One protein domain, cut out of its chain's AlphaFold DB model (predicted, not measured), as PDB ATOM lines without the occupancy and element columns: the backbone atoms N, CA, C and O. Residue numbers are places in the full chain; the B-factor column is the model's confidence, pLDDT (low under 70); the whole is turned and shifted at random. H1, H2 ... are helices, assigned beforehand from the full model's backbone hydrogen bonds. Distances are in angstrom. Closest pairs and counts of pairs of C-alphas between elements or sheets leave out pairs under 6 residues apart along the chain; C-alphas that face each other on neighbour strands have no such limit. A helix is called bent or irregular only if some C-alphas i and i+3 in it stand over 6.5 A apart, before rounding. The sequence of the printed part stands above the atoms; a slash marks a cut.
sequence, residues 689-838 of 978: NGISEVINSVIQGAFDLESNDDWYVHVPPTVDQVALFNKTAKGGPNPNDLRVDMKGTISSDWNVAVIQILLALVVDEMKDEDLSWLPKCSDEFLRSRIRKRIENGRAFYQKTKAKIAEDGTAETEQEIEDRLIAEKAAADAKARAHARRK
ATOM      1  N   ASN A 689     -39.825 -39.840  10.472       95.38
ATOM      2  CA  ASN A 689     -38.898 -38.715  10.554       95.38
ATOM      3  C   ASN A 689     -38.428 -38.559  12.003       95.38
ATOM      4  O   ASN A 689     -37.235 -38.715  12.236       95.38
ATOM      5  N   GLY A 690     -39.351 -38.456  12.969       96.12
ATOM      6  CA  GLY A 690     -39.029 -38.347  14.398       96.12
ATOM      7  C   GLY A 690     -38.148 -39.490  14.922       96.12
ATOM      8  O   GLY A 690     -37.112 -39.238  15.524       96.12
ATOM      9  N   ILE A 691     -38.450 -40.753  14.583       97.50
ATOM     10  CA  ILE A 691     -37.569 -41.893  14.924       97.50
ATOM     11  C   ILE A 691     -36.173 -41.742  14.285       97.50
ATOM     12  O   ILE A 691     -35.166 -42.116  14.878       97.50
ATOM     13  N   SER A 692     -36.083 -41.194  13.067       96.81
ATOM     14  CA  SER A 692     -34.789 -40.953  12.409       96.81
ATOM     15  C   SER A 692     -34.037 -39.760  13.011       96.81
ATOM     16  O   SER A 692     -32.811 -39.756  12.992       96.81
ATOM     17  N   GLU A 693     -34.749 -38.768  13.540       96.69
ATOM     18  CA  GLU A 693     -34.204 -37.603  14.242       96.69
ATOM     19  C   GLU A 693     -33.648 -38.004  15.614       96.69
ATOM     20  O   GLU A 693     -32.501 -37.678  15.901       96.69
ATOM     21  N   VAL A 694     -34.370 -38.829  16.381       97.69
ATOM     22  CA  VAL A 694     -33.879 -39.452  17.627       97.69
ATOM     23  C   VAL A 694     -32.624 -40.295  17.369       97.69
ATOM     24  O   VAL A 694     -31.599 -40.101  18.019       97.69
ATOM     25  N   ILE A 695     -32.650 -41.176  16.359       98.00
ATOM     26  CA  ILE A 695     -31.479 -41.986  15.976       98.00
ATOM     27  C   ILE A 695     -30.291 -41.109  15.556       98.00
ATOM     28  O   ILE A 695     -29.152 -41.435  15.886       98.00
ATOM     29  N   ASN A 696     -30.525 -40.001  14.845       97.12
ATOM     30  CA  ASN A 696     -29.459 -39.060  14.500       97.12
ATOM     31  C   ASN A 696     -28.914 -38.341  15.742       97.12
ATOM     32  O   ASN A 696     -27.699 -38.288  15.882       97.12
ATOM     33  N   SER A 697     -29.775 -37.859  16.647       97.38
ATOM     34  CA  SER A 697     -29.386 -37.192  17.901       97.38
ATOM     35  C   SER A 697     -28.463 -38.075  18.744       97.38
ATOM     36  O   SER A 697     -27.349 -37.673  19.082       97.38
ATOM     37  N   VAL A 698     -28.869 -39.328  18.985       97.81
ATOM     38  CA  VAL A 698     -28.075 -40.303  19.747       97.81
ATOM     39  C   VAL A 698     -26.744 -40.609  19.055       97.81
ATOM     40  O   VAL A 698     -25.710 -40.639  19.716       97.81
ATOM     41  N   ILE A 699     -26.726 -40.781  17.729       97.75
ATOM     42  CA  ILE A 699     -25.486 -41.012  16.966       97.75
ATOM     43  C   ILE A 699     -24.566 -39.779  17.009       97.75
ATOM     44  O   ILE A 699     -23.362 -39.927  17.202       97.75
ATOM     45  N   GLN A 700     -25.103 -38.565  16.880       97.00
ATOM     46  CA  GLN A 700     -24.330 -37.323  16.953       97.00
ATOM     47  C   GLN A 700     -23.721 -37.121  18.348       97.00
ATOM     48  O   GLN A 700     -22.528 -36.842  18.453       97.00
ATOM     49  N   GLY A 701     -24.493 -37.350  19.415       96.88
ATOM     50  CA  GLY A 701     -24.006 -37.289  20.795       96.88
ATOM     51  C   GLY A 701     -23.004 -38.394  21.156       96.88
ATOM     52  O   GLY A 701     -22.064 -38.138  21.904       96.88
ATOM     53  N   ALA A 702     -23.166 -39.601  20.606       97.06
ATOM     54  CA  ALA A 702     -22.281 -40.744  20.852       97.06
ATOM     55  C   ALA A 702     -20.907 -40.634  20.166       97.06
ATOM     56  O   ALA A 702     -19.935 -41.198  20.668       97.06
ATOM     57  N   PHE A 703     -20.827 -39.931  19.031       96.88
ATOM     58  CA  PHE A 703     -19.603 -39.775  18.232       96.88
ATOM     59  C   PHE A 703     -19.041 -38.337  18.219       96.88
ATOM     60  O   PHE A 703     -18.053 -38.083  17.537       96.88
ATOM     61  N   ASP A 704     -19.640 -37.411  18.981       96.25
ATOM     62  CA  ASP A 704     -19.281 -35.979  19.059       96.25
ATOM     63  C   ASP A 704     -19.292 -35.264  17.688       96.25
ATOM     64  O   ASP A 704     -18.400 -34.482  17.361       96.25
ATOM     65  N   LEU A 705     -20.313 -35.558  16.872       96.25
ATOM     66  CA  LEU A 705     -20.514 -35.008  15.524       96.25
ATOM     67  C   LEU A 705     -21.508 -33.836  15.565       96.25
ATOM     68  O   LEU A 705     -22.626 -33.997  16.060       96.25
ATOM     69  N   GLU A 706     -21.176 -32.674  14.992       95.00
ATOM     70  CA  GLU A 706     -22.118 -31.541  14.941       95.00
ATOM     71  C   GLU A 706     -23.172 -31.724  13.837       95.00
ATOM     72  O   GLU A 706     -24.336 -31.355  14.003       95.00
ATOM     73  N   SER A 707     -22.777 -32.354  12.733       94.81
ATOM     74  CA  SER A 707     -23.568 -32.614  11.536       94.81
ATOM     75  C   SER A 707     -23.571 -34.095  11.161       94.81
ATOM     76  O   SER A 707     -22.657 -34.866  11.453       94.81
ATOM     77  N   ASN A 708     -24.592 -34.493  10.406       89.81
ATOM     78  CA  ASN A 708     -24.671 -35.816   9.794       89.81
ATOM     79  C   ASN A 708     -23.609 -36.063   8.698       89.81
ATOM     80  O   ASN A 708     -23.438 -37.224   8.304       89.81
ATOM     81  N   ASP A 709     -22.920 -35.011   8.248       89.94
ATOM     82  CA  ASP A 709     -21.811 -35.052   7.286       89.94
ATOM     83  C   ASP A 709     -20.425 -35.100   7.990       89.94
ATOM     84  O   ASP A 709     -19.429 -35.387   7.337       89.94
ATOM     85  N   ASP A 710     -20.317 -34.923   9.317       94.81
ATOM     86  CA  ASP A 710     -19.015 -34.775  10.014       94.81
ATOM     87  C   ASP A 710     -18.217 -36.077  10.198       94.81
ATOM     88  O   ASP A 710     -17.181 -36.105  10.857       94.81
ATOM     89  N   TRP A 711     -18.649 -37.180   9.586       95.62
ATOM     90  CA  TRP A 711     -17.979 -38.479   9.705       95.62
ATOM     91  C   TRP A 711     -16.503 -38.468   9.277       95.62
ATOM     92  O   TRP A 711     -15.787 -39.399   9.630       95.62
ATOM     93  N   TYR A 712     -16.039 -37.440   8.558       93.12
ATOM     94  CA  TYR A 712     -14.636 -37.257   8.183       93.12
ATOM     95  C   TYR A 712     -13.696 -37.022   9.379       93.12
ATOM     96  O   TYR A 712     -12.569 -37.513   9.342       93.12
ATOM     97  N   VAL A 713     -14.157 -36.375  10.463       93.69
ATOM     98  CA  VAL A 713     -13.349 -36.179  11.690       93.69
ATOM     99  C   VAL A 713     -13.395 -37.380  12.646       93.69
ATOM    100  O   VAL A 713     -12.748 -37.367  13.695       93.69
ATOM    101  N   HIS A 714     -14.150 -38.432  12.307       96.25
ATOM    102  CA  HIS A 714     -14.322 -39.605  13.164       96.25
ATOM    103  C   HIS A 714     -13.008 -40.376  13.344       96.25
ATOM    104  O   HIS A 714     -12.429 -40.882  12.379       96.25
ATOM    105  N   VAL A 715     -12.581 -40.559  14.595       96.38
ATOM    106  CA  VAL A 715     -11.394 -41.354  14.934       96.38
ATOM    107  C   VAL A 715     -11.785 -42.838  15.061       96.38
ATOM    108  O   VAL A 715     -12.489 -43.206  16.007       96.38
ATOM    109  N   PRO A 716     -11.359 -43.731  14.145       97.31
ATOM    110  CA  PRO A 716     -11.646 -45.162  14.259       97.31
ATOM    111  C   PRO A 716     -10.932 -45.802  15.473       97.31
ATOM    112  O   PRO A 716      -9.995 -45.213  16.025       97.31
ATOM    113  N   PRO A 717     -11.338 -47.015  15.897       97.75
ATOM    114  CA  PRO A 717     -10.536 -47.823  16.816       97.75
ATOM    115  C   PRO A 717      -9.204 -48.223  16.158       97.75
ATOM    116  O   PRO A 717      -9.080 -48.226  14.926       97.75
ATOM    117  N   THR A 718      -8.202 -48.592  16.961       97.44
ATOM    118  CA  THR A 718      -6.971 -49.182  16.411       97.44
ATOM    119  C   THR A 718      -7.251 -50.581  15.860       97.44
ATOM    120  O   THR A 718      -8.213 -51.247  16.251       97.44
ATOM    121  N   VAL A 719      -6.405 -51.046  14.936       96.12
ATOM    122  CA  VAL A 719      -6.535 -52.407  14.385       96.12
ATOM    123  C   VAL A 719      -6.379 -53.441  15.502       96.12
ATOM    124  O   VAL A 719      -7.110 -54.426  15.523       96.12
ATOM    125  N   ASP A 720      -5.511 -53.166  16.473       97.00
ATOM    126  CA  ASP A 720      -5.224 -54.038  17.614       97.00
ATOM    127  C   ASP A 720      -6.402 -54.116  18.592       97.00
ATOM    128  O   ASP A 720      -6.683 -55.192  19.106       97.00
ATOM    129  N   GLN A 721      -7.150 -53.023  18.802       97.31
ATOM    130  CA  GLN A 721      -8.394 -53.039  19.587       97.31
ATOM    131  C   GLN A 721      -9.451 -53.941  18.940       97.31
ATOM    132  O   GLN A 721     -10.030 -54.798  19.606       97.31
ATOM    133  N   VAL A 722      -9.665 -53.796  17.626       97.75
ATOM    134  CA  VAL A 722     -10.624 -54.627  16.879       97.75
ATOM    135  C   VAL A 722     -10.166 -56.090  16.841       97.75
ATOM    136  O   VAL A 722     -10.975 -56.990  17.044       97.75
ATOM    137  N   ALA A 723      -8.872 -56.350  16.638       96.56
ATOM    138  CA  ALA A 723      -8.313 -57.700  16.622       96.56
ATOM    139  C   ALA A 723      -8.357 -58.376  18.004       96.56
ATOM    140  O   ALA A 723      -8.724 -59.547  18.093       96.56
ATOM    141  N   LEU A 724      -8.041 -57.649  19.082       97.00
ATOM    142  CA  LEU A 724      -8.122 -58.142  20.458       97.00
ATOM    143  C   LEU A 724      -9.564 -58.490  20.832       97.00
ATOM    144  O   LEU A 724      -9.802 -59.577  21.365       97.00
ATOM    145  N   PHE A 725     -10.522 -57.620  20.499       97.69
ATOM    146  CA  PHE A 725     -11.939 -57.889  20.725       97.69
ATOM    147  C   PHE A 725     -12.405 -59.117  19.935       97.69
ATOM    148  O   PHE A 725     -12.938 -60.051  20.526       97.69
ATOM    149  N   ASN A 726     -12.117 -59.185  18.631       96.06
ATOM    150  CA  ASN A 726     -12.507 -60.325  17.797       96.06
ATOM    151  C   ASN A 726     -11.829 -61.648  18.229       96.06
ATOM    152  O   ASN A 726     -12.401 -62.713  18.021       96.06
ATOM    153  N   LYS A 727     -10.624 -61.607  18.829       96.62
ATOM    154  CA  LYS A 727      -9.906 -62.800  19.327       96.62
ATOM    155  C   LYS A 727     -10.344 -63.243  20.731       96.62
ATOM    156  O   LYS A 727     -10.211 -64.420  21.048       96.62
ATOM    157  N   THR A 728     -10.802 -62.329  21.592       96.38
ATOM    158  CA  THR A 728     -10.959 -62.606  23.040       96.38
ATOM    159  C   THR A 728     -12.305 -62.208  23.650       96.38
ATOM    160  O   THR A 728     -12.525 -62.484  24.827       96.38
ATOM    161  N   ALA A 729     -13.163 -61.506  22.903       94.31
ATOM    162  CA  ALA A 729     -14.347 -60.773  23.375       94.31
ATOM    163  C   ALA A 729     -14.088 -59.717  24.480       94.31
ATOM    164  O   ALA A 729     -15.017 -59.050  24.932       94.31
ATOM    165  N   LYS A 730     -12.832 -59.510  24.903       93.12
ATOM    166  CA  LYS A 730     -12.434 -58.521  25.918       93.12
ATOM    167  C   LYS A 730     -11.998 -57.215  25.252       93.12
ATOM    168  O   LYS A 730     -11.507 -57.211  24.128       93.12
ATOM    169  N   GLY A 731     -12.165 -56.096  25.962       92.38
ATOM    170  CA  GLY A 731     -11.785 -54.770  25.456       92.38
ATOM    171  C   GLY A 731     -12.682 -54.249  24.326       92.38
ATOM    172  O   GLY A 731     -12.184 -53.594  23.414       92.38
ATOM    173  N   GLY A 732     -13.981 -54.567  24.367       95.81
ATOM    174  CA  GLY A 732     -14.965 -54.109  23.381       95.81
ATOM    175  C   GLY A 732     -15.231 -52.593  23.394       95.81
ATOM    176  O   GLY A 732     -14.619 -51.853  24.170       95.81
ATOM    177  N   PRO A 733     -16.153 -52.111  22.538       97.69
ATOM    178  CA  PRO A 733     -16.404 -50.682  22.365       97.69
ATOM    179  C   PRO A 733     -16.831 -50.000  23.673       97.69
ATOM    180  O   PRO A 733     -17.821 -50.388  24.287       97.69
ATOM    181  N   ASN A 734     -16.109 -48.954  24.083       96.75
ATOM    182  CA  ASN A 734     -16.429 -48.186  25.288       96.75
ATOM    183  C   ASN A 734     -17.705 -47.351  25.062       96.75
ATOM    184  O   ASN A 734     -17.685 -46.488  24.185       96.75
ATOM    185  N   PRO A 735     -18.775 -47.500  25.868       95.56
ATOM    186  CA  PRO A 735     -19.992 -46.694  25.724       95.56
ATOM    187  C   PRO A 735     -19.792 -45.172  25.861       95.56
ATOM    188  O   PRO A 735     -20.655 -44.410  25.439       95.56
ATOM    189  N   ASN A 736     -18.672 -44.724  26.443       95.56
ATOM    190  CA  ASN A 736     -18.322 -43.309  26.641       95.56
ATOM    191  C   ASN A 736     -17.378 -42.745  25.554       95.56
ATOM    192  O   ASN A 736     -17.157 -41.539  25.507       95.56
ATOM    193  N   ASP A 737     -16.784 -43.606  24.723       96.81
ATOM    194  CA  ASP A 737     -15.889 -43.265  23.604       96.81
ATOM    195  C   ASP A 737     -16.139 -44.296  22.497       96.81
ATOM    196  O   ASP A 737     -15.327 -45.189  22.229       96.81
ATOM    197  N   LEU A 738     -17.350 -44.246  21.935       97.88
ATOM    198  CA  LEU A 738     -17.769 -45.171  20.893       97.88
ATOM    199  C   LEU A 738     -17.011 -44.848  19.606       97.88
ATOM    200  O   LEU A 738     -16.967 -43.709  19.151       97.88
ATOM    201  N   ARG A 739     -16.443 -45.874  18.971       98.00
ATOM    202  CA  ARG A 739     -15.711 -45.724  17.707       98.00
ATOM    203  C   ARG A 739     -16.181 -46.757  16.705       98.00
ATOM    204  O   ARG A 739     -16.129 -47.949  16.982       98.00
ATOM    205  N   VAL A 740     -16.616 -46.317  15.528       98.06
ATOM    206  CA  VAL A 740     -16.971 -47.216  14.422       98.06
ATOM    207  C   VAL A 740     -15.696 -47.792  13.807       98.06
ATOM    208  O   VAL A 740     -14.783 -47.039  13.461       98.06
ATOM    209  N   ASP A 741     -15.641 -49.110  13.600       97.94
ATOM    210  CA  ASP A 741     -14.621 -49.713  12.742       97.94
ATOM    211  C   ASP A 741     -14.899 -49.304  11.286       97.94
ATOM    212  O   ASP A 741     -15.727 -49.874  10.563       97.94
ATOM    213  N   MET A 742     -14.187 -48.268  10.856       97.19
ATOM    214  CA  MET A 742     -14.259 -47.722   9.507       97.19
ATOM    215  C   MET A 742     -13.591 -48.613   8.449       97.19
ATOM    216  O   MET A 742     -13.870 -48.429   7.264       97.19
ATOM    217  N   LYS A 743     -12.721 -49.562   8.830       94.81
ATOM    218  CA  LYS A 743     -11.909 -50.363   7.894       94.81
ATOM    219  C   LYS A 743     -12.537 -51.719   7.547       94.81
ATOM    220  O   LYS A 743     -12.445 -52.121   6.392       94.81
ATOM    221  N   GLY A 744     -13.173 -52.403   8.499       95.12
ATOM    222  CA  GLY A 744     -13.767 -53.731   8.311       95.12
ATOM    223  C   GLY A 744     -15.123 -53.727   7.595       95.12
ATOM    224  O   GLY A 744     -15.400 -52.907   6.713       95.12
ATOM    225  N   THR A 745     -16.010 -54.647   7.968       96.38
ATOM    226  CA  THR A 745     -17.396 -54.703   7.475       96.38
ATOM    227  C   THR A 745     -18.361 -54.076   8.487       96.38
ATOM    228  O   THR A 745     -18.062 -53.983   9.673       96.38
ATOM    229  N   ILE A 746     -19.564 -53.677   8.057       97.12
ATOM    230  CA  ILE A 746     -20.634 -53.253   8.989       97.12
ATOM    231  C   ILE A 746     -21.152 -54.417   9.867       97.12
ATOM    232  O   ILE A 746     -21.916 -54.215  10.806       97.12
ATOM    233  N   SER A 747     -20.722 -55.641   9.553       96.62
ATOM    234  CA  SER A 747     -20.974 -56.875  10.292       96.62
ATOM    235  C   SER A 747     -19.713 -57.436  10.967       96.62
ATOM    236  O   SER A 747     -19.672 -58.637  11.210       96.62
ATOM    237  N   SER A 748     -18.672 -56.625  11.204       96.88
ATOM    238  CA  SER A 748     -17.600 -57.006  12.134       96.88
ATOM    239  C   SER A 748     -18.156 -56.994  13.556       96.88
ATOM    240  O   SER A 748     -19.003 -56.154  13.872       96.88
ATOM    241  N   ASP A 749     -17.707 -57.905  14.417       97.62
ATOM    242  CA  ASP A 749     -18.290 -58.082  15.755       97.62
ATOM    243  C   ASP A 749     -18.185 -56.801  16.593       97.62
ATOM    244  O   ASP A 749     -19.138 -56.408  17.266       97.62
ATOM    245  N   TRP A 750     -17.082 -56.059  16.432       98.00
ATOM    246  CA  TRP A 750     -16.922 -54.696  16.941       98.00
ATOM    247  C   TRP A 750     -18.061 -53.754  16.509       98.00
ATOM    248  O   TRP A 750     -18.688 -53.104  17.345       98.00
ATOM    249  N   ASN A 751     -18.374 -53.683  15.209       97.88
ATOM    250  CA  ASN A 751     -19.460 -52.838  14.699       97.88
ATOM    251  C   ASN A 751     -20.849 -53.343  15.127       97.88
ATOM    252  O   ASN A 751     -21.750 -52.530  15.324       97.88
ATOM    253  N   VAL A 752     -21.031 -54.654  15.320       97.75
ATOM    254  CA  VAL A 752     -22.265 -55.225  15.886       97.75
ATOM    255  C   VAL A 752     -22.442 -54.794  17.347       97.75
ATOM    256  O   VAL A 752     -23.535 -54.356  17.707       97.75
ATOM    257  N   ALA A 753     -21.379 -54.818  18.155       98.00
ATOM    258  CA  ALA A 753     -21.396 -54.325  19.532       98.00
ATOM    259  C   ALA A 753     -21.669 -52.808  19.606       98.00
ATOM    260  O   ALA A 753     -22.540 -52.384  20.362       98.00
ATOM    261  N   VAL A 754     -21.031 -51.990  18.753       98.19
ATOM    262  CA  VAL A 754     -21.338 -50.545  18.632       98.19
ATOM    263  C   VAL A 754     -22.816 -50.315  18.289       98.19
ATOM    264  O   VAL A 754     -23.471 -49.479  18.912       98.19
ATOM    265  N   ILE A 755     -23.372 -51.072  17.336       98.38
ATOM    266  CA  ILE A 755     -24.796 -50.995  16.969       98.38
ATOM    267  C   ILE A 755     -25.704 -51.384  18.149       98.38
ATOM    268  O   ILE A 755     -26.765 -50.783  18.303       98.38
ATOM    269  N   GLN A 756     -25.314 -52.356  18.978       98.19
ATOM    270  CA  GLN A 756     -26.105 -52.788  20.134       98.19
ATOM    271  C   GLN A 756     -26.090 -51.754  21.275       98.19
ATOM    272  O   GLN A 756     -27.136 -51.502  21.867       98.19
ATOM    273  N   ILE A 757     -24.955 -51.092  21.534       98.19
ATOM    274  CA  ILE A 757     -24.877 -49.996  22.518       98.19
ATOM    275  C   ILE A 757     -25.711 -48.794  22.044       98.19
ATOM    276  O   ILE A 757     -26.488 -48.231  22.813       98.19
ATOM    277  N   LEU A 758     -25.625 -48.438  20.756       98.25
ATOM    278  CA  LEU A 758     -26.461 -47.387  20.166       98.25
ATOM    279  C   LEU A 758     -27.955 -47.740  20.177       98.25
ATOM    280  O   LEU A 758     -28.780 -46.845  20.340       98.25
ATOM    281  N   LEU A 759     -28.317 -49.019  20.029       98.38
ATOM    282  CA  LEU A 759     -29.702 -49.471  20.175       98.38
ATOM    283  C   LEU A 759     -30.204 -49.240  21.603       98.38
ATOM    284  O   LEU A 759     -31.278 -48.668  21.761       98.38
ATOM    285  N   ALA A 760     -29.425 -49.610  22.622       98.00
ATOM    286  CA  ALA A 760     -29.785 -49.364  24.019       98.00
ATOM    287  C   ALA A 760     -29.968 -47.863  24.313       98.00
ATOM    288  O   ALA A 760     -30.953 -47.485  24.941       98.00
ATOM    289  N   LEU A 761     -29.081 -47.005  23.792       97.50
ATOM    290  CA  LEU A 761     -29.195 -45.546  23.923       97.50
ATOM    291  C   LEU A 761     -30.433 -44.977  23.210       97.50
ATOM    292  O   LEU A 761     -31.140 -44.161  23.788       97.50
ATOM    293  N   VAL A 762     -30.744 -45.429  21.988       97.88
ATOM    294  CA  VAL A 762     -31.968 -45.021  21.268       97.88
ATOM    295  C   VAL A 762     -33.228 -45.501  21.989       97.88
ATOM    296  O   VAL A 762     -34.207 -44.765  22.053       97.88
ATOM    297  N   VAL A 763     -33.213 -46.713  22.550       97.38
ATOM    298  CA  VAL A 763     -34.334 -47.250  23.332       97.38
ATOM    299  C   VAL A 763     -34.507 -46.505  24.659       97.38
ATOM    300  O   VAL A 763     -35.639 -46.412  25.118       97.38
ATOM    301  N   ASP A 764     -33.450 -45.956  25.269       96.81
ATOM    302  CA  ASP A 764     -33.575 -45.111  26.467       96.81
ATOM    303  C   ASP A 764     -34.081 -43.699  26.132       96.81
ATOM    304  O   ASP A 764     -35.044 -43.251  26.746       96.81
ATOM    305  N   GLU A 765     -33.536 -43.051  25.094       97.06
ATOM    306  CA  GLU A 765     -34.013 -41.745  24.602       97.06
ATOM    307  C   GLU A 765     -35.503 -41.817  24.196       97.06
ATOM    308  O   GLU A 765     -36.297 -40.950  24.550       97.06
ATOM    309  N   MET A 766     -35.942 -42.902  23.542       96.56
ATOM    310  CA  MET A 766     -37.356 -43.129  23.191       96.56
ATOM    311  C   MET A 766     -38.292 -43.416  24.389       96.56
ATOM    312  O   MET A 766     -39.488 -43.629  24.168       96.56
ATOM    313  N   LYS A 767     -37.800 -43.432  25.637       96.25
ATOM    314  CA  LYS A 767     -38.643 -43.466  26.851       96.25
ATOM    315  C   LYS A 767     -38.976 -42.073  27.389       96.25
ATOM    316  O   LYS A 767     -39.799 -42.000  28.299       96.25
ATOM    317  N   ASP A 768     -38.349 -41.009  26.882       95.44
ATOM    318  CA  ASP A 768     -38.630 -39.644  27.336       95.44
ATOM    319  C   ASP A 768     -40.102 -39.273  27.070       95.44
ATOM    320  O   ASP A 768     -40.682 -39.635  26.039       95.44
ATOM    321  N   GLU A 769     -40.728 -38.566  28.010       91.12
ATOM    322  CA  GLU A 769     -42.157 -38.243  27.965       91.12
ATOM    323  C   GLU A 769     -42.478 -37.326  26.772       91.12
ATOM    324  O   GLU A 769     -43.498 -37.522  26.103       91.12
ATOM    325  N   ASP A 770     -41.554 -36.428  26.414       93.00
ATOM    326  CA  ASP A 770     -41.628 -35.567  25.222       93.00
ATOM    327  C   ASP A 770     -41.619 -36.362  23.895       93.00
ATOM    328  O   ASP A 770     -42.098 -35.879  22.864       93.00
ATOM    329  N   LEU A 771     -41.117 -37.603  23.902       94.56
ATOM    330  CA  LEU A 771     -41.059 -38.498  22.738       94.56
ATOM    331  C   LEU A 771     -42.150 -39.582  22.745       94.56
ATOM    332  O   LEU A 771     -42.246 -40.357  21.792       94.56
ATOM    333  N   SER A 772     -43.039 -39.586  23.743       92.88
ATOM    334  CA  SER A 772     -44.144 -40.553  23.890       92.88
ATOM    335  C   SER A 772     -45.157 -40.580  22.729       92.88
ATOM    336  O   SER A 772     -45.917 -41.541  22.592       92.88
ATOM    337  N   TRP A 773     -45.155 -39.562  21.860       94.19
ATOM    338  CA  TRP A 773     -45.940 -39.532  20.619       94.19
ATOM    339  C   TRP A 773     -45.388 -40.462  19.523       94.19
ATOM    340  O   TRP A 773     -46.102 -40.778  18.565       94.19
ATOM    341  N   LEU A 774     -44.127 -40.898  19.634       95.12
ATOM    342  CA  LEU A 774     -43.534 -41.846  18.700       95.12
ATOM    343  C   LEU A 774     -44.126 -43.249  18.911       95.12
ATOM    344  O   LEU A 774     -44.249 -43.726  20.040       95.12
ATOM    345  N   PRO A 775     -44.485 -43.963  17.830       96.06
ATOM    346  CA  PRO A 775     -44.989 -45.321  17.948       96.06
ATOM    347  C   PRO A 775     -43.877 -46.255  18.432       96.06
ATOM    348  O   PRO A 775     -42.745 -46.182  17.955       96.06
ATOM    349  N   LYS A 776     -44.227 -47.194  19.318       96.88
ATOM    350  CA  LYS A 776     -43.329 -48.283  19.725       96.88
ATOM    351  C   LYS A 776     -42.870 -49.066  18.485       96.88
ATOM    352  O   LYS A 776     -43.706 -49.464  17.669       96.88
ATOM    353  N   CYS A 777     -41.562 -49.276  18.374       97.12
ATOM    354  CA  CYS A 777     -40.906 -50.018  17.296       97.12
ATOM    355  C   CYS A 777     -40.196 -51.260  17.845       97.12
ATOM    356  O   CYS A 777     -39.835 -51.290  19.020       97.12
ATOM    357  N   SER A 778     -39.949 -52.251  16.990       97.81
ATOM    358  CA  SER A 778     -39.067 -53.375  17.306       97.81
ATOM    359  C   SER A 778     -37.590 -52.975  17.339       97.81
ATOM    360  O   SER A 778     -37.126 -52.122  16.570       97.81
ATOM    361  N   ASP A 779     -36.832 -53.685  18.171       97.88
ATOM    362  CA  ASP A 779     -35.373 -53.645  18.197       97.88
ATOM    363  C   ASP A 779     -34.782 -53.954  16.818       97.88
ATOM    364  O   ASP A 779     -33.848 -53.286  16.391       97.88
ATOM    365  N   GLU A 780     -35.339 -54.903  16.060       97.81
ATOM    366  CA  GLU A 780     -34.900 -55.217  14.695       97.81
ATOM    367  C   GLU A 780     -35.042 -54.019  13.742       97.81
ATOM    368  O   GLU A 780     -34.136 -53.760  12.942       97.81
ATOM    369  N   PHE A 781     -36.140 -53.262  13.831       97.69
ATOM    370  CA  PHE A 781     -36.348 -52.057  13.027       97.69
ATOM    371  C   PHE A 781     -35.376 -50.941  13.426       97.69
ATOM    372  O   PHE A 781     -34.717 -50.368  12.550       97.69
ATOM    373  N   LEU A 782     -35.221 -50.666  14.725       98.12
ATOM    374  CA  LEU A 782     -34.283 -49.658  15.231       98.12
ATOM    375  C   LEU A 782     -32.829 -50.033  14.895       98.12
ATOM    376  O   LEU A 782     -32.114 -49.243  14.276       98.12
ATOM    377  N   ARG A 783     -32.416 -51.279  15.162       98.06
ATOM    378  CA  ARG A 783     -31.100 -51.846  14.816       98.06
ATOM    379  C   ARG A 783     -30.833 -51.763  13.312       98.06
ATOM    380  O   ARG A 783     -29.722 -51.422  12.905       98.06
ATOM    381  N   SER A 784     -31.840 -52.006  12.466       97.25
ATOM    382  CA  SER A 784     -31.725 -51.841  11.010       97.25
ATOM    383  C   SER A 784     -31.546 -50.376  10.590       97.25
ATOM    384  O   SER A 784     -30.803 -50.107   9.642       97.25
ATOM    385  N   ARG A 785     -32.211 -49.424  11.259       97.56
ATOM    386  CA  ARG A 785     -32.055 -47.982  11.003       97.56
ATOM    387  C   ARG A 785     -30.681 -47.473  11.440       97.56
ATOM    388  O   ARG A 785     -30.013 -46.821  10.639       97.56
ATOM    389  N   ILE A 786     -30.239 -47.835  12.645       98.19
ATOM    390  CA  ILE A 786     -28.914 -47.513  13.197       98.19
ATOM    391  C   ILE A 786     -27.818 -48.075  12.283       98.19
ATOM    392  O   ILE A 786     -26.977 -47.315  11.805       98.19
ATOM    393  N   ARG A 787     -27.887 -49.372  11.932       97.69
ATOM    394  CA  ARG A 787     -26.955 -50.017  10.987       97.69
ATOM    395  C   ARG A 787     -26.835 -49.228   9.685       97.69
ATOM    396  O   ARG A 787     -25.724 -48.919   9.271       97.69
ATOM    397  N   LYS A 788     -27.963 -48.860   9.066       97.12
ATOM    398  CA  LYS A 788     -27.976 -48.101   7.807       97.12
ATOM    399  C   LYS A 788     -27.429 -46.675   7.961       97.12
ATOM    400  O   LYS A 788     -26.803 -46.161   7.036       97.12
ATOM    401  N   ARG A 789     -27.641 -46.018   9.108       97.38
ATOM    402  CA  ARG A 789     -27.086 -44.678   9.364       97.38
ATOM    403  C   ARG A 789     -25.563 -44.726   9.523       97.38
ATOM    404  O   ARG A 789     -24.888 -43.906   8.904       97.38
ATOM    405  N   ILE A 790     -25.036 -45.717  10.246       97.75
ATOM    406  CA  ILE A 790     -23.589 -45.962  10.358       97.75
ATOM    407  C   ILE A 790     -23.003 -46.368   9.001       97.75
ATOM    408  O   ILE A 790     -21.972 -45.843   8.610       97.75
ATOM    409  N   GLU A 791     -23.657 -47.249   8.242       97.50
ATOM    410  CA  GLU A 791     -23.211 -47.660   6.902       97.50
ATOM    411  C   GLU A 791     -23.067 -46.465   5.945       97.50
ATOM    412  O   GLU A 791     -22.037 -46.332   5.283       97.50
ATOM    413  N   ASN A 792     -24.031 -45.536   5.957       96.00
ATOM    414  CA  ASN A 792     -23.927 -44.263   5.236       96.00
ATOM    415  C   ASN A 792     -22.751 -43.400   5.738       96.00
ATOM    416  O   ASN A 792     -22.047 -42.806   4.924       96.00
ATOM    417  N   GLY A 793     -22.519 -43.335   7.055       96.50
ATOM    418  CA  GLY A 793     -21.390 -42.607   7.650       96.50
ATOM    419  C   GLY A 793     -20.026 -43.190   7.267       96.50
ATOM    420  O   GLY A 793     -19.128 -42.458   6.866       96.50
ATOM    421  N   ARG A 794     -19.899 -44.523   7.270       96.81
ATOM    422  CA  ARG A 794     -18.713 -45.246   6.780       96.81
ATOM    423  C   ARG A 794     -18.485 -44.995   5.289       96.81
ATOM    424  O   ARG A 794     -17.349 -44.781   4.879       96.81
ATOM    425  N   ALA A 795     -19.548 -44.989   4.481       95.44
ATOM    426  CA  ALA A 795     -19.460 -44.661   3.059       95.44
ATOM    427  C   ALA A 795     -19.026 -43.202   2.821       95.44
ATOM    428  O   ALA A 795     -18.276 -42.949   1.883       95.44
ATOM    429  N   PHE A 796     -19.442 -42.262   3.676       94.88
ATOM    430  CA  PHE A 796     -18.972 -40.875   3.638       94.88
ATOM    431  C   PHE A 796     -17.492 -40.770   4.040       94.88
ATOM    432  O   PHE A 796     -16.689 -40.276   3.257       94.88
ATOM    433  N   TYR A 797     -17.093 -41.337   5.183       95.75
ATOM    434  CA  TYR A 797     -15.695 -41.354   5.646       95.75
ATOM    435  C   TYR A 797     -14.721 -41.967   4.623       95.75
ATOM    436  O   TYR A 797     -13.599 -41.503   4.456       95.75
ATOM    437  N   GLN A 798     -15.137 -43.004   3.891       94.69
ATOM    438  CA  GLN A 798     -14.307 -43.600   2.835       94.69
ATOM    439  C   GLN A 798     -14.173 -42.696   1.590       94.69
ATOM    440  O   GLN A 798     -13.209 -42.850   0.845       94.69
ATOM    441  N   LYS A 799     -15.084 -41.733   1.379       93.31
ATOM    442  CA  LYS A 799     -14.984 -40.684   0.344       93.31
ATOM    443  C   LYS A 799     -14.190 -39.457   0.793       93.31
ATOM    444  O   LYS A 799     -13.690 -38.728  -0.057       93.31
ATOM    445  N   THR A 800     -14.078 -39.213   2.097       93.69
ATOM    446  CA  THR A 800     -13.313 -38.082   2.658       93.69
ATOM    447  C   THR A 800     -11.860 -38.430   2.963       93.69
ATOM    448  O   THR A 800     -11.136 -37.613   3.519       93.69
ATOM    449  N   LYS A 801     -11.410 -39.643   2.633       93.56
ATOM    450  CA  LYS A 801      -9.987 -39.976   2.680       93.56
ATOM    451  C   LYS A 801      -9.251 -39.329   1.519       93.56
ATOM    452  O   LYS A 801      -9.731 -39.383   0.383       93.56
ATOM    453  N   ALA A 802      -8.047 -38.849   1.811       93.19
ATOM    454  CA  ALA A 802      -7.023 -38.667   0.799       93.19
ATOM    455  C   ALA A 802      -6.816 -39.997   0.061       93.19
ATOM    456  O   ALA A 802      -6.555 -41.038   0.679       93.19
ATOM    457  N   LYS A 803      -6.963 -39.965  -1.257       94.62
ATOM    458  CA  LYS A 803      -6.353 -40.942  -2.151       94.62
ATOM    459  C   LYS A 803      -4.878 -40.591  -2.305       94.62
ATOM    460  O   LYS A 803      -4.444 -39.483  -1.995       94.62
ATOM    461  N   ILE A 804      -4.135 -41.560  -2.814       94.38
ATOM    462  CA  ILE A 804      -2.814 -41.328  -3.376       94.38
ATOM    463  C   ILE A 804      -3.044 -41.092  -4.874       94.38
ATOM    464  O   ILE A 804      -3.740 -41.893  -5.502       94.38
ATOM    465  N   ALA A 805      -2.552 -39.973  -5.401       91.56
ATOM    466  CA  ALA A 805      -2.566 -39.654  -6.824       91.56
ATOM    467  C   ALA A 805      -1.491 -40.467  -7.572       91.56
ATOM    468  O   ALA A 805      -0.669 -41.151  -6.958       91.56
ATOM    469  N   GLU A 806      -1.496 -40.430  -8.904       91.81
ATOM    470  CA  GLU A 806      -0.607 -41.275  -9.719       91.81
ATOM    471  C   GLU A 806       0.883 -40.924  -9.572       91.81
ATOM    472  O   GLU A 806       1.746 -41.785  -9.728       91.81
ATOM    473  N   ASP A 807       1.186 -39.685  -9.175       92.12
ATOM    474  CA  ASP A 807       2.532 -39.217  -8.825       92.12
ATOM    475  C   ASP A 807       3.018 -39.696  -7.437       92.12
ATOM    476  O   ASP A 807       4.155 -39.428  -7.041       92.12
ATOM    477  N   GLY A 808       2.172 -40.411  -6.689       93.94
ATOM    478  CA  GLY A 808       2.450 -40.890  -5.337       93.94
ATOM    479  C   GLY A 808       2.198 -39.863  -4.228       93.94
ATOM    480  O   GLY A 808       2.414 -40.187  -3.056       93.94
ATOM    481  N   THR A 809       1.734 -38.651  -4.545       94.88
ATOM    482  CA  THR A 809       1.326 -37.665  -3.534       94.88
ATOM    483  C   THR A 809      -0.030 -38.029  -2.930       94.88
ATOM    484  O   THR A 809      -0.844 -38.720  -3.539       94.88
ATOM    485  N   ALA A 810      -0.282 -37.604  -1.691       95.19
ATOM    486  CA  ALA A 810      -1.600 -37.727  -1.077       95.19
ATOM    487  C   ALA A 810      -2.411 -36.456  -1.354       95.19
ATOM    488  O   ALA A 810      -1.892 -35.363  -1.127       95.19
ATOM    489  N   GLU A 811      -3.669 -36.608  -1.786       95.00
ATOM    490  CA  GLU A 811      -4.591 -35.482  -1.997       95.00
ATOM    491  C   GLU A 811      -4.622 -34.554  -0.773       95.00
ATOM    492  O   GLU A 811      -4.758 -35.003   0.373       95.00
ATOM    493  N   THR A 812      -4.533 -33.252  -1.024       95.44
ATOM    494  CA  THR A 812      -4.641 -32.218   0.003       95.44
ATOM    495  C   THR A 812      -6.070 -32.108   0.541       95.44
ATOM    496  O   THR A 812      -7.045 -32.500  -0.099       95.44
ATOM    497  N   GLU A 813      -6.218 -31.520   1.731       90.81
ATOM    498  CA  GLU A 813      -7.531 -31.310   2.359       90.81
ATOM    499  C   GLU A 813      -8.478 -30.471   1.478       90.81
ATOM    500  O   GLU A 813      -9.670 -30.769   1.412       90.81
ATOM    501  N   GLN A 814      -7.939 -29.510   0.713       92.75
ATOM    502  CA  GLN A 814      -8.711 -28.707  -0.242       92.75
ATOM    503  C   GLN A 814      -9.215 -29.538  -1.430       92.75
ATOM    504  O   GLN A 814     -10.382 -29.433  -1.791       92.75
ATOM    505  N   GLU A 815      -8.381 -30.406  -2.011       94.38
ATOM    506  CA  GLU A 815      -8.788 -31.274  -3.128       94.38
ATOM    507  C   GLU A 815      -9.845 -32.299  -2.688       94.38
ATOM    508  O   GLU A 815     -10.760 -32.629  -3.446       94.38
ATOM    509  N   ILE A 816      -9.771 -32.764  -1.436       93.38
ATOM    510  CA  ILE A 816     -10.807 -33.605  -0.827       93.38
ATOM    511  C   ILE A 816     -12.114 -32.816  -0.667       93.38
ATOM    512  O   ILE A 816     -13.172 -33.345  -1.023       93.38
ATOM    513  N   GLU A 817     -12.072 -31.574  -0.169       90.81
ATOM    514  CA  GLU A 817     -13.261 -30.717  -0.051       90.81
ATOM    515  C   GLU A 817     -13.878 -30.422  -1.427       90.81
ATOM    516  O   GLU A 817     -15.063 -30.694  -1.635       90.81
ATOM    517  N   ASP A 818     -13.083 -29.963  -2.393       92.75
ATOM    518  CA  ASP A 818     -13.530 -29.626  -3.747       92.75
ATOM    519  C   ASP A 818     -14.140 -30.845  -4.455       92.75
ATOM    520  O   ASP A 818     -15.199 -30.747  -5.086       92.75
ATOM    521  N   ARG A 819     -13.554 -32.036  -4.275       94.19
ATOM    522  CA  ARG A 819     -14.118 -33.304  -4.761       94.19
ATOM    523  C   ARG A 819     -15.458 -33.637  -4.105       94.19
ATOM    524  O   ARG A 819     -16.367 -34.115  -4.790       94.19
ATOM    525  N   LEU A 820     -15.612 -33.405  -2.801       92.12
ATOM    526  CA  LEU A 820     -16.874 -33.628  -2.087       92.12
ATOM    527  C   LEU A 820     -17.942 -32.609  -2.506       92.12
ATOM    528  O   LEU A 820     -19.099 -32.990  -2.695       92.12
ATOM    529  N   ILE A 821     -17.568 -31.346  -2.730       88.94
ATOM    530  CA  ILE A 821     -18.434 -30.303  -3.292       88.94
ATOM    531  C   ILE A 821     -18.883 -30.697  -4.705       88.94
ATOM    532  O   ILE A 821     -20.081 -30.653  -5.000       88.94
ATOM    533  N   ALA A 822     -17.962 -31.154  -5.559       91.75
ATOM    534  CA  ALA A 822     -18.259 -31.616  -6.911       91.75
ATOM    535  C   ALA A 822     -19.184 -32.846  -6.916       91.75
ATOM    536  O   ALA A 822     -20.178 -32.863  -7.651       91.75
ATOM    537  N   GLU A 823     -18.940 -33.851  -6.064       91.50
ATOM    538  CA  GLU A 823     -19.826 -35.016  -5.972       91.50
ATOM    539  C   GLU A 823     -21.211 -34.633  -5.425       91.50
ATOM    540  O   GLU A 823     -22.225 -35.093  -5.953       91.50
ATOM    541  N   LYS A 824     -21.285 -33.743  -4.425       88.75
ATOM    542  CA  LYS A 824     -22.545 -33.228  -3.857       88.75
ATOM    543  C   LYS A 824     -23.336 -32.440  -4.906       88.75
ATOM    544  O   LYS A 824     -24.525 -32.695  -5.092       88.75
ATOM    545  N   ALA A 825     -22.675 -31.584  -5.687       85.44
ATOM    546  CA  ALA A 825     -23.279 -30.859  -6.805       85.44
ATOM    547  C   ALA A 825     -23.770 -31.797  -7.925       85.44
ATOM    548  O   ALA A 825     -24.868 -31.599  -8.460       85.44
ATOM    549  N   ALA A 826     -23.008 -32.848  -8.251       88.94
ATOM    550  CA  ALA A 826     -23.388 -33.871  -9.224       88.94
ATOM    551  C   ALA A 826     -24.544 -34.758  -8.722       88.94
ATOM    552  O   ALA A 826     -25.440 -35.103  -9.498       88.94
ATOM    553  N   ALA A 827     -24.574 -35.094  -7.431       85.19
ATOM    554  CA  ALA A 827     -25.677 -35.800  -6.786       85.19
ATOM    555  C   ALA A 827     -26.955 -34.949  -6.795       85.19
ATOM    556  O   ALA A 827     -28.000 -35.434  -7.225       85.19
ATOM    557  N   ASP A 828     -26.870 -33.661  -6.453       78.44
ATOM    558  CA  ASP A 828     -27.989 -32.717  -6.541       78.44
ATOM    559  C   ASP A 828     -28.433 -32.466  -7.988       78.44
ATOM    560  O   ASP A 828     -29.617 -32.243  -8.252       78.44
ATOM    561  N   ALA A 829     -27.523 -32.493  -8.965       78.75
ATOM    562  CA  ALA A 829     -27.875 -32.439 -10.385       78.75
ATOM    563  C   ALA A 829     -28.648 -33.699 -10.818       78.75
ATOM    564  O   ALA A 829     -29.718 -33.580 -11.418       78.75
ATOM    565  N   LYS A 830     -28.176 -34.897 -10.440       81.38
ATOM    566  CA  LYS A 830     -28.864 -36.179 -10.679       81.38
ATOM    567  C   LYS A 830     -30.224 -36.234  -9.969       81.38
ATOM    568  O   LYS A 830     -31.210 -36.636 -10.583       81.38
ATOM    569  N   ALA A 831     -30.316 -35.754  -8.728       76.25
ATOM    570  CA  ALA A 831     -31.559 -35.672  -7.963       76.25
ATOM    571  C   ALA A 831     -32.566 -34.705  -8.606       76.25
ATOM    572  O   ALA A 831     -33.727 -35.069  -8.786       76.25
ATOM    573  N   ARG A 832     -32.127 -33.513  -9.042       75.06
ATOM    574  CA  ARG A 832     -32.960 -32.563  -9.807       75.06
ATOM    575  C   ARG A 832     -33.388 -33.134 -11.160       75.06
ATOM    576  O   ARG A 832     -34.541 -32.961 -11.544       75.06
ATOM    577  N   ALA A 833     -32.516 -33.848 -11.872       74.00
ATOM    578  CA  ALA A 833     -32.857 -34.507 -13.132       74.00
ATOM    579  C   ALA A 833     -33.890 -35.633 -12.936       74.00
ATOM    580  O   ALA A 833     -34.862 -35.712 -13.684       74.00
ATOM    581  N   HIS A 834     -33.738 -36.458 -11.897       75.75
ATOM    582  CA  HIS A 834     -34.718 -37.481 -11.528       75.75
ATOM    583  C   HIS A 834     -36.053 -36.864 -11.076       75.75
ATOM    584  O   HIS A 834     -37.113 -37.312 -11.512       75.75
ATOM    585  N   ALA A 835     -36.021 -35.793 -10.275       69.38
ATOM    586  CA  ALA A 835     -37.214 -35.045  -9.884       69.38
ATOM    587  C   ALA A 835     -37.938 -34.450 -11.102       69.38
ATOM    588  O   ALA A 835     -39.153 -34.582 -11.194       69.38
ATOM    589  N   ARG A 836     -37.206 -33.885 -12.075       71.94
ATOM    590  CA  ARG A 836     -37.761 -33.416 -13.359       71.94
ATOM    591  C   ARG A 836     -38.363 -34.550 -14.188       71.94
ATOM    592  O   ARG A 836     -39.457 -34.375 -14.701       71.94
ATOM    593  N   ARG A 837     -37.706 -35.715 -14.287       74.31
ATOM    594  CA  ARG A 837     -38.264 -36.897 -14.980       74.31
ATOM    595  C   ARG A 837     -39.561 -37.370 -14.321       74.31
ATOM    596  O   ARG A 837     -40.550 -37.567 -15.013       74.31
ATOM    597  N   LYS A 838     -39.590 -37.479 -12.988       69.31
ATOM    598  CA  LYS A 838     -40.794 -37.874 -12.239       69.31
ATOM    599  C   LYS A 838     -41.907 -36.817 -12.301       69.31
ATOM    600  O   LYS A 838     -43.075 -37.175 -12.367       69.31
TER     601      LYS A 838
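What this domain is: This is residues 689 to 838 of the 978 residues of an uncharacterized protein of Hypholoma sublateritium (strain FD-334 SS-4) (UniProt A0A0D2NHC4). Three helices, H1, H4 and H5, cross one another steeply to make a small core; H3 packs across the first residues of H4, and short H2 packs on the later part of H5. Beyond H5 a long loop leads out, and the long helix H6 folds back beside the body, its residues 824 to 838 sticking out free. The printed part has 150 residues with six named helices, H1 to H6 in order, and no named strand; the class is all helix. It is only just loose, close to compact, with a radius of gyration of the C-alphas of 17.9 A, and flat, spanning 51 by 48 by 24 A.

How they stand to each other: Start with H1, residues 689 to 703; its residues 692 to 696 touch H5, residues 779 to 799, at a steep tilt of 58 degrees, the same way, and the closest C-alphas, of Ile 695 and Ile 786, are 6.7 A apart. H1 also touches residues 758 to 765 of H4, residues 749 to 765, opposite ways at a steep tilt of 59 degrees; the closest C-alphas, of Ile 695 and Val 762, are 6.1 A apart. Next comes H2, residues 710 to 713, near H1; it touches residues 793 to 797 of H5, the closest C-alphas being those of Tyr 712 and Tyr 797, 4.9 A apart. Look then at H3, residues 719 to 728: it touches residues 749 to 750 of H4, about perpendicular at 89 degrees, with the C-alphas of Val 722 and Trp 750 closest at 6.3 A. H4 and H5 touch opposite ways at a steep tilt of 58 degrees, with the C-alphas of Leu 759 and Arg 783 closest at 6.0 A. The helix packing is mostly crossed: none of the four touching pairs with a tilt is shallow. Last, H6, residues 813 to 838, is close to H5 but not clearly touching; the closest C-alphas, of Lys 799 and Leu 820, are 7.7 A apart. H6 is apart from H1, H2, H3 and H4. In H1, H3, H4, H5 and H6 every O i to N i+4 pair is within hydrogen-bond range; H2 is too short for such a pair.

Where its parts are: Find C-alpha 689 at (-38.898, -38.715, 10.554); from there H1 runs 20.8 A to Phe 703. H2 spans 6.1 A from C-alpha 710 to C-alpha 713, and is neither bent nor irregular, but only just. H3 spans 14.1 A and H4 24.3 A. H5 begins at C-alpha 779, at (-35.373, -53.645, 18.197), and runs 30.0 A. H6, the longest, covers 36.9 A and ends at C-alpha 838, at (-40.794, -37.874, -12.239).

The domain as a whole: The C-alphas farthest apart, of Glu 769 and Asp 807, are 57.9 A apart. The printed part has no cut; the links H3 to H4, H4 to H5 and H5 to H6 are long. The mean pLDDT of the printed part is 94.1, and residues 835 and 838 are under 70.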